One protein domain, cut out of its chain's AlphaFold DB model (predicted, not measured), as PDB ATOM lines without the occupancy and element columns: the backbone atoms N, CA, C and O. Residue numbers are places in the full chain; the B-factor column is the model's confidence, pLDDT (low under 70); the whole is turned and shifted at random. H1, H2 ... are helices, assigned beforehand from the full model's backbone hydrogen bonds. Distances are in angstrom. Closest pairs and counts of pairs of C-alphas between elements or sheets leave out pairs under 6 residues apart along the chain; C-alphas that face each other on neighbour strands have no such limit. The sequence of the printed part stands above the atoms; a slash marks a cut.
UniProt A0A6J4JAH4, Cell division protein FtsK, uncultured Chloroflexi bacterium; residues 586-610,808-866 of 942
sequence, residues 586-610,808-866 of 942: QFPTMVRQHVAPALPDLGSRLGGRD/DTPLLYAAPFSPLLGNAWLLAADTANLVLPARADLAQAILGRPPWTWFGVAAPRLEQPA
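AT A GLANCE: This is residues 586 to 610 and 808 to 866 of the 942 residues of the protein "Cell division protein FtsK" of uncultured Chloroflexi bacterium (UniProt A0A6J4JAH4). A helical hairpin, H4 and H5 side by side, makes one end of a rod, and the shorter helices H1, H2, H3 and H6 gather towards the other. The printed part has 84 residues, 49 in six named helices, H1 to H6 in chain order, and no named strand: all helix. It is compact, radius of gyration of the C-alphas 13.2 A, spanning 46 by 21 by 21 A.

HOW THE PARTS SIT: Start at the hub, H4, residues 819 to 835. H5, residues 840 to 847, forms a helical hairpin with it, opposite ways at a shallow tilt of 3 degrees; the closest C-alphas, of Ala 829 and Ala 843, are 4.7 A apart. H4 touches H1, residues 586 to 594, with residues 819 to 823 alone, closest C-alphas Phe 587 and Gly 822, 6.1 A. H6, residues 851 to 855, only just touches H4's residues 821 to 825, with 3 pairs of C-alphas within 8 A, closest Leu 821 and Pro 851, 6.3 A. H3, residues 808 to 813, touches H1, closest C-alphas Arg 592 and Asp 808, 6.8 A. H3 also touches H2, residues 600 to 603, closest C-alphas Gly 603 and Pro 810, 5.4 A. Every O i to N i+4 pair is within hydrogen-bond range in H1, H3, H4 and H5; H6 has 0 of 1, but 2 of 2 O i to N i+3 pairs, and H2 is too short for an i+4 pair.

IN THESE COORDINATES: Find C-alpha 819 at (116.507, 61.578, -10.037); from there H4 runs 23.4 A to C-alpha 835. H1 spans 12.1 A and H5 10.7 A; H6 ends at C-alpha 855, (127.256, 59.467, -0.146).

THE WHOLE: Residues 611 to 807 are not printed; C-alphas 610 and 808 are 13.2 A apart across the cut. Of the links printed whole, none is long, and no printed residue is under 70 in pLDDT.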
ATOM      1  N   GLN A 586     109.813  67.395 -10.247       86.81
ATOM      2  CA  GLN A 586     109.683  67.864  -8.859       86.81
ATOM      3  C   GLN A 586     111.012  67.765  -8.092       86.81
ATOM      4  O   GLN A 586     111.484  68.755  -7.529       86.81
ATOM      5  N   PHE A 587     111.670  66.599  -8.125       90.38
ATOM      6  CA  PHE A 587     112.978  66.413  -7.482       90.38
ATOM      7  C   PHE A 587     114.099  67.246  -8.142       90.38
ATOM      8  O   PHE A 587     114.801  67.951  -7.412       90.38
ATOM      9  N   PRO A 588     114.273  67.238  -9.484       89.44
ATOM     10  CA  PRO A 588     115.228  68.126 -10.147       89.44
ATOM     11  C   PRO A 588     115.036  69.601  -9.796       89.44
ATOM     12  O   PRO A 588     116.006  70.269  -9.454       89.44
ATOM     13  N   THR A 589     113.797  70.103  -9.811       85.38
ATOM     14  CA  THR A 589     113.494  71.504  -9.475       85.38
ATOM     15  C   THR A 589     113.900  71.834  -8.042       85.38
ATOM     16  O   THR A 589     114.553  72.847  -7.803       85.38
ATOM     17  N   MET A 590     113.598  70.946  -7.092       85.94
ATOM     18  CA  MET A 590     114.004  71.103  -5.697       85.94
ATOM     19  C   MET A 590     115.531  71.181  -5.546       85.94
ATOM     20  O   MET A 590     116.025  72.064  -4.845       85.94
ATOM     21  N   VAL A 591     116.281  70.308  -6.230       87.12
ATOM     22  CA  VAL A 591     117.753  70.335  -6.214       87.12
ATOM     23  C   VAL A 591     118.289  71.608  -6.866       87.12
ATOM     24  O   VAL A 591     119.142  72.266  -6.271       87.12
ATOM     25  N   ARG A 592     117.766  71.992  -8.038       83.69
ATOM     26  CA  ARG A 592     118.160  73.217  -8.754       83.69
ATOM     27  C   ARG A 592     117.940  74.474  -7.911       83.69
ATOM     28  O   ARG A 592     118.779  75.361  -7.934       83.69
ATOM     29  N   GLN A 593     116.838  74.542  -7.168       79.38
ATOM     30  CA  GLN A 593     116.463  75.736  -6.405       79.38
ATOM     31  C   GLN A 593     117.125  75.825  -5.024       79.38
ATOM     32  O   GLN A 593     117.416  76.930  -4.579       79.38
ATOM     33  N   HIS A 594     117.357  74.697  -4.342       80.62
ATOM     34  CA  HIS A 594     117.720  74.713  -2.915       80.62
ATOM     35  C   HIS A 594     119.046  74.021  -2.589       80.62
ATOM     36  O   HIS A 594     119.608  74.255  -1.522       80.62
ATOM     37  N   VAL A 595     119.549  73.148  -3.468       85.62
ATOM     38  CA  VAL A 595     120.702  72.288  -3.158       85.62
ATOM     39  C   VAL A 595     121.918  72.671  -3.992       85.62
ATOM     40  O   VAL A 595     122.955  73.009  -3.427       85.62
ATOM     41  N   ALA A 596     121.798  72.658  -5.321       85.12
ATOM     42  CA  ALA A 596     122.901  72.970  -6.226       85.12
ATOM     43  C   ALA A 596     123.510  74.368  -5.981       85.12
ATOM     44  O   ALA A 596     124.735  74.429  -5.885       85.12
ATOM     45  N   PRO A 597     122.728  75.453  -5.769       78.50
ATOM     46  CA  PRO A 597     123.274  76.792  -5.502       78.50
ATOM     47  C   PRO A 597     124.155  76.887  -4.253       78.50
ATOM     48  O   PRO A 597     125.030  77.742  -4.172       78.50
ATOM     49  N   ALA A 598     123.942  76.007  -3.275       78.06
ATOM     50  CA  ALA A 598     124.698  76.000  -2.029       78.06
ATOM     51  C   ALA A 598     125.942  75.096  -2.068       78.06
ATOM     52  O   ALA A 598     126.713  75.063  -1.107       78.06
ATOM     53  N   LEU A 599     126.135  74.333  -3.147       81.25
ATOM     54  CA  LEU A 599     127.299  73.471  -3.320       81.25
ATOM     55  C   LEU A 599     128.444  74.240  -3.999       81.25
ATOM     56  O   LEU A 599     128.204  75.013  -4.928       81.25
ATOM     57  N   PRO A 600     129.710  73.973  -3.630       78.06
ATOM     58  CA  PRO A 600     130.862  74.510  -4.349       78.06
ATOM     59  C   PRO A 600     130.813  74.161  -5.843       78.06
ATOM     60  O   PRO A 600     130.594  73.001  -6.210       78.06
ATOM     61  N   ASP A 601     131.036  75.158  -6.703       76.81
ATOM     62  CA  ASP A 601     130.926  75.061  -8.167       76.81
ATOM     63  C   ASP A 601     129.623  74.379  -8.642       76.81
ATOM     64  O   ASP A 601     129.656  73.530  -9.542       76.81
ATOM     65  N   LEU A 602     128.499  74.676  -7.978       81.12
ATOM     66  CA  LEU A 602     127.182  74.070  -8.210       81.12
ATOM     67  C   LEU A 602     127.178  72.533  -8.187       81.12
ATOM     68  O   LEU A 602     126.407  71.884  -8.887       81.12
ATOM     69  N   GLY A 603     128.082  71.914  -7.425       87.56
ATOM     70  CA  GLY A 603     128.204  70.457  -7.351       87.56
ATOM     71  C   GLY A 603     128.912  69.815  -8.550       87.56
ATOM     72  O   GLY A 603     129.063  68.594  -8.568       87.56
ATOM     73  N   SER A 604     129.430  70.590  -9.511       87.88
ATOM     74  CA  SER A 604     130.165  70.057 -10.677       87.88
ATOM     75  C   SER A 604     131.417  69.248 -10.305       87.88
ATOM     76  O   SER A 604     131.853  68.381 -11.063       87.88
ATOM     77  N   ARG A 605     131.990  69.488  -9.115       89.19
ATOM     78  CA  ARG A 605     133.109  68.700  -8.565       89.19
ATOM     79  C   ARG A 605     132.705  67.284  -8.152       89.19
ATOM     80  O   ARG A 605     133.557  66.405  -8.118       89.19
ATOM     81  N   LEU A 606     131.425  67.062  -7.854       91.06
ATOM     82  CA  LEU A 606     130.880  65.751  -7.484       91.06
ATOM     83  C   LEU A 606     130.575  64.889  -8.723       91.06
ATOM     84  O   LEU A 606     130.417  63.676  -8.608       91.06
ATOM     85  N   GLY A 607     130.510  65.505  -9.906       91.31
ATOM     86  CA  GLY A 607     130.350  64.833 -11.189       91.31
ATOM     87  C   GLY A 607     130.042  65.820 -12.315       91.31
ATOM     88  O   GLY A 607     129.346  66.809 -12.111       91.31
ATOM     89  N   GLY A 608     130.539  65.538 -13.525       91.44
ATOM     90  CA  GLY A 608     130.200  66.322 -14.722       91.44
ATOM     91  C   GLY A 608     131.015  67.599 -14.915       91.44
ATOM     92  O   GLY A 608     130.548  68.513 -15.585       91.44
ATOM     93  N   ARG A 609     132.231  67.686 -14.358       91.25
ATOM     94  CA  ARG A 609     133.095  68.868 -14.517       91.25
ATOM     95  C   ARG A 609     133.427  69.195 -15.978       91.25
ATOM     96  O   ARG A 609     133.479  70.360 -16.345       91.25
ATOM     97  N   ASP A 610     133.620  68.182 -16.811       90.69
ATOM     98  CA  ASP A 610     133.774  68.311 -18.266       90.69
ATOM     99  C   ASP A 610     132.525  68.915 -18.931       90.69
ATOM    100  O   ASP A 610     132.643  69.810 -19.764       90.69
ATOM    101  N   ASP A 808     121.705  71.588 -13.608       85.25
ATOM    102  CA  ASP A 808     121.478  70.176 -13.916       85.25
ATOM    103  C   ASP A 808     122.777  69.352 -13.954       85.25
ATOM    104  O   ASP A 808     122.717  68.127 -13.896       85.25
ATOM    105  N   THR A 809     123.969  69.958 -13.992       90.12
ATOM    106  CA  THR A 809     125.246  69.216 -14.050       90.12
ATOM    107  C   THR A 809     125.377  68.123 -12.974       90.12
ATOM    108  O   THR A 809     125.610  66.963 -13.346       90.12
ATOM    109  N   PRO A 810     125.218  68.418 -11.666       91.50
ATOM    110  CA  PRO A 810     125.261  67.381 -10.635       91.50
ATOM    111  C   PRO A 810     124.112  66.375 -10.779       91.50
ATOM    112  O   PRO A 810     124.345  65.180 -10.623       91.50
ATOM    113  N   LEU A 811     122.902  66.812 -11.142       92.62
ATOM    114  CA  LEU A 811     121.756  65.922 -11.387       92.62
ATOM    115  C   LEU A 811     122.052  64.922 -12.518       92.62
ATOM    116  O   LEU A 811     121.653  63.760 -12.451       92.62
ATOM    117  N   LEU A 812     122.770  65.363 -13.553       93.56
ATOM    118  CA  LEU A 812     123.126  64.570 -14.724       93.56
ATOM    119  C   LEU A 812     124.293  63.618 -14.464       93.56
ATOM    120  O   LEU A 812     124.300  62.517 -15.009       93.56
ATOM    121  N   TYR A 813     125.290  63.997 -13.670       94.56
ATOM    122  CA  TYR A 813     126.547  63.238 -13.614       94.56
ATOM    123  C   TYR A 813     126.977  62.777 -12.226       94.56
ATOM    124  O   TYR A 813     127.875  61.938 -12.144       94.56
ATOM    125  N   ALA A 814     126.355  63.260 -11.154       94.56
ATOM    126  CA  ALA A 814     126.680  62.864  -9.793       94.56
ATOM    127  C   ALA A 814     125.593  61.931  -9.234       94.56
ATOM    128  O   ALA A 814     124.433  62.308  -9.073       94.56
ATOM    129  N   ALA A 815     125.983  60.700  -8.886       93.12
ATOM    130  CA  ALA A 815     125.085  59.715  -8.278       93.12
ATOM    131  C   ALA A 815     124.307  60.225  -7.037       93.12
ATOM    132  O   ALA A 815     123.115  59.921  -6.957       93.12
ATOM    133  N   PRO A 816     124.893  61.046  -6.131       93.75
ATOM    134  CA  PRO A 816     124.186  61.619  -4.977       93.75
ATOM    135  C   PRO A 816     122.899  62.385  -5.317       93.75
ATOM    136  O   PRO A 816     121.993  62.460  -4.488       93.75
ATOM    137  N   PHE A 817     122.810  62.941  -6.528       93.50
ATOM    138  CA  PHE A 817     121.682  63.751  -6.991       93.50
ATOM    139  C   PHE A 817     120.895  63.065  -8.114       93.50
ATOM    140  O   PHE A 817     120.148  63.713  -8.836       93.50
ATOM    141  N   SER A 818     121.027  61.747  -8.276       93.62
ATOM    142  CA  SER A 818     120.253  61.000  -9.271       93.62
ATOM    143  C   SER A 818     118.739  61.191  -9.063       93.62
ATOM    144  O   SER A 818     118.241  60.892  -7.974       93.62
ATOM    145  N   PRO A 819     117.963  61.571 -10.098       94.44
ATOM    146  CA  PRO A 819     116.507  61.578 -10.037       94.44
ATOM    147  C   PRO A 819     115.906  60.192  -9.782       94.44
ATOM    148  O   PRO A 819     114.805  60.123  -9.243       94.44
ATOM    149  N   LEU A 820     116.594  59.089 -10.112       94.69
ATOM    150  CA  LEU A 820     116.136  57.743  -9.735       94.69
ATOM    151  C   LEU A 820     116.122  57.588  -8.212       94.69
ATOM    152  O   LEU A 820     115.101  57.216  -7.638       94.69
ATOM    153  N   LEU A 821     117.233  57.926  -7.551       94.81
ATOM    154  CA  LEU A 821     117.333  57.856  -6.091       94.81
ATOM    155  C   LEU A 821     116.430  58.889  -5.414       94.81
ATOM    156  O   LEU A 821     115.791  58.573  -4.416       94.81
ATOM    157  N   GLY A 822     116.341  60.095  -5.977       94.44
ATOM    158  CA  GLY A 822     115.463  61.159  -5.497       94.44
ATOM    159  C   GLY A 822     113.991  60.757  -5.493       94.44
ATOM    160  O   GLY A 822     113.328  60.860  -4.465       94.44
ATOM    161  N   ASN A 823     113.489  60.230  -6.613       95.06
ATOM    162  CA  ASN A 823     112.103  59.772  -6.700       95.06
ATOM    163  C   ASN A 823     111.852  58.511  -5.868       95.06
ATOM    164  O   ASN A 823     110.787  58.400  -5.268       95.06
ATOM    165  N   ALA A 824     112.820  57.595  -5.757       95.75
ATOM    166  CA  ALA A 824     112.706  56.444  -4.857       95.75
ATOM    167  C   ALA A 824     112.624  56.870  -3.382       95.75
ATOM    168  O   ALA A 824     111.820  56.330  -2.626       95.75
ATOM    169  N   TRP A 825     113.419  57.862  -2.979       95.56
ATOM    170  CA  TRP A 825     113.395  58.435  -1.635       95.56
ATOM    171  C   TRP A 825     112.060  59.125  -1.323       95.56
ATOM    172  O   TRP A 825     111.459  58.841  -0.286       95.56
ATOM    173  N   LEU A 826     111.558  59.963  -2.237       95.06
ATOM    174  CA  LEU A 826     110.254  60.616  -2.079       95.06
ATOM    175  C   LEU A 826     109.111  59.594  -2.050       95.06
ATOM    176  O   LEU A 826     108.262  59.659  -1.167       95.06
ATOM    177  N   LEU A 827     109.130  58.600  -2.944       94.62
ATOM    178  CA  LEU A 827     108.121  57.541  -2.969       94.62
ATOM    179  C   LEU A 827     108.161  56.670  -1.704       94.62
ATOM    180  O   LEU A 827     107.117  56.219  -1.237       94.62
ATOM    181  N   ALA A 828     109.338  56.443  -1.114       94.94
ATOM    182  CA  ALA A 828     109.454  55.749   0.168       94.94
ATOM    183  C   ALA A 828     108.816  56.557   1.311       94.94
ATOM    184  O   ALA A 828     108.119  55.981   2.149       94.94
ATOM    185  N   ALA A 829     109.002  57.882   1.326       93.44
ATOM    186  CA  ALA A 829     108.348  58.765   2.288       93.44
ATOM    187  C   ALA A 829     106.821  58.816   2.083       93.44
ATOM    188  O   ALA A 829     106.077  58.718   3.061       93.44
ATOM    189  N   ASP A 830     106.350  58.878   0.832       91.50
ATOM    190  CA  ASP A 830     104.926  58.744   0.492       91.50
ATOM    191  C   ASP A 830     104.374  57.401   0.991       91.50
ATOM    192  O   ASP A 830     103.378  57.356   1.707       91.50
ATOM    193  N   THR A 831     105.066  56.297   0.707       91.06
ATOM    194  CA  THR A 831     104.643  54.954   1.132       91.06
ATOM    195  C   THR A 831     104.528  54.860   2.655       91.06
ATOM    196  O   THR A 831     103.527  54.353   3.161       91.06
ATOM    197  N   ALA A 832     105.506  55.385   3.402       91.00
ATOM    198  CA  ALA A 832     105.446  55.420   4.863       91.00
ATOM    199  C   ALA A 832     104.229  56.219   5.363       91.00
ATOM    200  O   ALA A 832     103.490  55.726   6.217       91.00
ATOM    201  N   ASN A 833     103.975  57.395   4.779       85.25
ATOM    202  CA  ASN A 833     102.827  58.241   5.116       85.25
ATOM    203  C   ASN A 833     101.472  57.579   4.819       85.25
ATOM    204  O   ASN A 833     100.522  57.757   5.580       85.25
ATOM    205  N   LEU A 834     101.361  56.830   3.720       84.69
ATOM    206  CA  LEU A 834     100.091  56.251   3.260       84.69
ATOM    207  C   LEU A 834      99.769  54.907   3.914       84.69
ATOM    208  O   LEU A 834      98.607  54.612   4.229       84.69
ATOM    209  N   VAL A 835     100.793  54.081   4.128       86.94
ATOM    210  CA  VAL A 835     100.640  52.738   4.698       86.94
ATOM    211  C   VAL A 835     100.596  52.796   6.224       86.94
ATOM    212  O   VAL A 835      99.778  52.102   6.830       86.94
ATOM    213  N   LEU A 836     101.415  53.654   6.845       86.44
ATOM    214  CA  LEU A 836     101.539  53.794   8.300       86.44
ATOM    215  C   LEU A 836     101.229  55.236   8.754       86.44
ATOM    216  O   LEU A 836     102.080  55.889   9.356       86.44
ATOM    217  N   PRO A 837     100.000  55.737   8.534       76.81
ATOM    218  CA  PRO A 837      99.648  57.136   8.787       76.81
ATOM    219  C   PRO A 837      99.838  57.586  10.246       76.81
ATOM    220  O   PRO A 837     100.136  58.747  10.498       76.81
ATOM    221  N   ALA A 838      99.710  56.674  11.215       79.38
ATOM    222  CA  ALA A 838      99.949  56.961  12.634       79.38
ATOM    223  C   ALA A 838     101.440  57.158  12.986       79.38
ATOM    224  O   ALA A 838     101.771  57.491  14.120       79.38
ATOM    225  N   ARG A 839     102.348  56.918  12.033       85.12
ATOM    226  CA  ARG A 839     103.802  56.998  12.190       85.12
ATOM    227  C   ARG A 839     104.394  58.074  11.281       85.12
ATOM    228  O   ARG A 839     105.305  57.816  10.495       85.12
ATOM    229  N   ALA A 840     103.878  59.299  11.393       80.12
ATOM    230  CA  ALA A 840     104.403  60.459  10.667       80.12
ATOM    231  C   ALA A 840     105.902  60.705  10.955       80.12
ATOM    232  O   ALA A 840     106.624  61.224  10.101       80.12
ATOM    233  N   ASP A 841     106.395  60.253  12.115       86.25
ATOM    234  CA  ASP A 841     107.815  60.223  12.471       86.25
ATOM    235  C   ASP A 841     108.664  59.428  11.469       86.25
ATOM    236  O   ASP A 841     109.781  59.842  11.166       86.25
ATOM    237  N   LEU A 842     108.144  58.328  10.907       90.38
ATOM    238  CA  LEU A 842     108.867  57.512   9.927       90.38
ATOM    239  C   LEU A 842     109.072  58.262   8.614       90.38
ATOM    240  O   LEU A 842     110.180  58.272   8.084       90.38
ATOM    241  N   ALA A 843     108.029  58.914   8.097       89.38
ATOM    242  CA  ALA A 843     108.155  59.698   6.876       89.38
ATOM    243  C   ALA A 843     109.098  60.891   7.073       89.38
ATOM    244  O   ALA A 843     109.956  61.133   6.228       89.38
ATOM    245  N   GLN A 844     109.016  61.579   8.218       89.31
ATOM    246  CA  GLN A 844     109.960  62.647   8.566       89.31
ATOM    247  C   GLN A 844     111.396  62.125   8.717       89.31
ATOM    248  O   GLN A 844     112.334  62.765   8.246       89.31
ATOM    249  N   ALA A 845     111.592  60.940   9.301       92.00
ATOM    250  CA  ALA A 845     112.908  60.311   9.408       92.00
ATOM    251  C   ALA A 845     113.495  59.945   8.034       92.00
ATOM    252  O   ALA A 845     114.695  60.130   7.817       92.00
ATOM    253  N   ILE A 846     112.660  59.470   7.099       94.44
ATOM    254  CA  ILE A 846     113.058  59.235   5.703       94.44
ATOM    255  C   ILE A 846     113.438  60.567   5.050       94.44
ATOM    256  O   ILE A 846     114.538  60.684   4.508       94.44
ATOM    257  N   LEU A 847     112.586  61.593   5.146       92.50
ATOM    258  CA  LEU A 847     112.846  62.920   4.572       92.50
ATOM    259  C   LEU A 847     114.078  63.612   5.189       92.50
ATOM    260  O   LEU A 847     114.765  64.380   4.523       92.50
ATOM    261  N   GLY A 848     114.420  63.299   6.437       91.44
ATOM    262  CA  GLY A 848     115.631  63.789   7.097       91.44
ATOM    263  C   GLY A 848     116.938  63.181   6.567       91.44
ATOM    264  O   GLY A 848     118.015  63.654   6.930       91.44
ATOM    265  N   ARG A 849     116.869  62.139   5.725       91.94
ATOM    266  CA  ARG A 849     118.028  61.415   5.166       91.94
ATOM    267  C   ARG A 849     117.979  61.364   3.631       91.94
ATOM    268  O   ARG A 849     117.853  60.271   3.071       91.94
ATOM    269  N   PRO A 850     118.072  62.514   2.937       92.88
ATOM    270  CA  PRO A 850     118.007  62.565   1.478       92.88
ATOM    271  C   PRO A 850     119.189  61.833   0.817       92.88
ATOM    272  O   PRO A 850     120.240  61.686   1.452       92.88
ATOM    273  N   PRO A 851     119.075  61.423  -0.464       93.38
ATOM    274  CA  PRO A 851     120.033  60.524  -1.109       93.38
ATOM    275  C   PRO A 851     121.493  60.962  -1.020       93.38
ATOM    276  O   PRO A 851     122.365  60.138  -0.769       93.38
ATOM    277  N   TRP A 852     121.779  62.259  -1.149       92.06
ATOM    278  CA  TRP A 852     123.152  62.766  -1.105       92.06
ATOM    279  C   TRP A 852     123.851  62.560   0.244       92.06
ATOM    280  O   TRP A 852     125.075  62.431   0.287       92.06
ATOM    281  N   THR A 853     123.095  62.427   1.338       92.56
ATOM    282  CA  THR A 853     123.661  62.089   2.655       92.56
ATOM    283  C   THR A 853     124.204  60.663   2.707       92.56
ATOM    284  O   THR A 853     125.178  60.416   3.416       92.56
ATOM    285  N   TRP A 854     123.659  59.737   1.909       91.81
ATOM    286  CA  TRP A 854     124.143  58.351   1.822       91.81
ATOM    287  C   TRP A 854     125.543  58.268   1.201       91.81
ATOM    288  O   TRP A 854     126.252  57.287   1.401       91.81
ATOM    289  N   PHE A 855     125.944  59.317   0.480       92.88
ATOM    290  CA  PHE A 855     127.256  59.467  -0.146       92.88
ATOM    291  C   PHE A 855     128.187  60.407   0.637       92.88
ATOM    292  O   PHE A 855     129.243  60.776   0.130       92.88
ATOM    293  N   GLY A 856     127.805  60.833   1.847       91.19
ATOM    294  CA  GLY A 856     128.616  61.737   2.671       91.19
ATOM    295  C   GLY A 856     128.720  63.169   2.132       91.19
ATOM    296  O   GLY A 856     129.624  63.903   2.526       91.19
ATOM    297  N   VAL A 857     127.819  63.588   1.236       90.00
ATOM    298  CA  VAL A 857     127.820  64.953   0.697       90.00
ATOM    299  C   VAL A 857     127.143  65.896   1.688       90.00
ATOM    300  O   VAL A 857     125.945  65.783   1.958       90.00
ATOM    301  N   ALA A 858     127.913  66.853   2.205       83.12
ATOM    302  CA  ALA A 858     127.397  67.947   3.016       83.12
ATOM    303  C   ALA A 858     126.702  68.977   2.110       83.12
ATOM    304  O   ALA A 858     127.356  69.771   1.439       83.12
ATOM    305  N   ALA A 859     125.372  68.936   2.080       81.19
ATOM    306  CA  ALA A 859     124.522  69.914   1.405       81.19
ATOM    307  C   ALA A 859     123.491  70.475   2.403       81.19
ATOM    308  O   ALA A 859     123.225  69.812   3.416       81.19
ATOM    309  N   PRO A 860     122.900  71.660   2.154       75.81
ATOM    310  CA  PRO A 860     121.910  72.233   3.058       75.81
ATOM    311  C   PRO A 860     120.744  71.279   3.290       75.81
ATOM    312  O   PRO A 860     120.324  70.541   2.391       75.81
ATOM    313  N   ARG A 861     120.191  71.314   4.504       75.75
ATOM    314  CA  ARG A 861     118.911  70.658   4.759       75.75
ATOM    315  C   ARG A 861     117.830  71.423   4.016       75.75
ATOM    316  O   ARG A 861     117.753  72.642   4.110       75.75
ATOM    317  N   LEU A 862     116.993  70.683   3.301       82.12
ATOM    318  CA  LEU A 862     115.777  71.237   2.730       82.12
ATOM    319  C   LEU A 862     114.863  71.672   3.875       82.12
ATOM    320  O   LEU A 862     114.619  70.886   4.790       82.12
ATOM    321  N   GLU A 863     114.359  72.900   3.817       76.00
ATOM    322  CA  GLU A 863     113.436  73.413   4.834       76.00
ATOM    323  C   GLU A 863     112.089  72.681   4.784       76.00
ATOM    324  O   GLU A 863     111.519  72.351   5.821       76.00
ATOM    325  N   GLN A 864     111.589  72.382   3.577       80.94
ATOM    326  CA  GLN A 864     110.265  71.782   3.358       80.94
ATOM    327  C   GLN A 864     110.309  70.625   2.335       80.94
ATOM    328  O   GLN A 864     109.634  70.669   1.305       80.94
ATOM    329  N   PRO A 865     111.064  69.536   2.601       82.81
ATOM    330  CA  PRO A 865     111.168  68.387   1.691       82.81
ATOM    331  C   PRO A 865     109.825  67.669   1.488       82.81
ATOM    332  O   PRO A 865     109.636  66.973   0.493       82.81
ATOM    333  N   ALA A 866     108.867  67.878   2.398       81.81
ATOM    334  CA  ALA A 866     107.507  67.366   2.291       81.81
ATOM    335  C   ALA A 866     106.746  67.904   1.061       81.81
ATOM    336  O   ALA A 866     105.806  67.260   0.611       81.81
TER     337      ALA A 866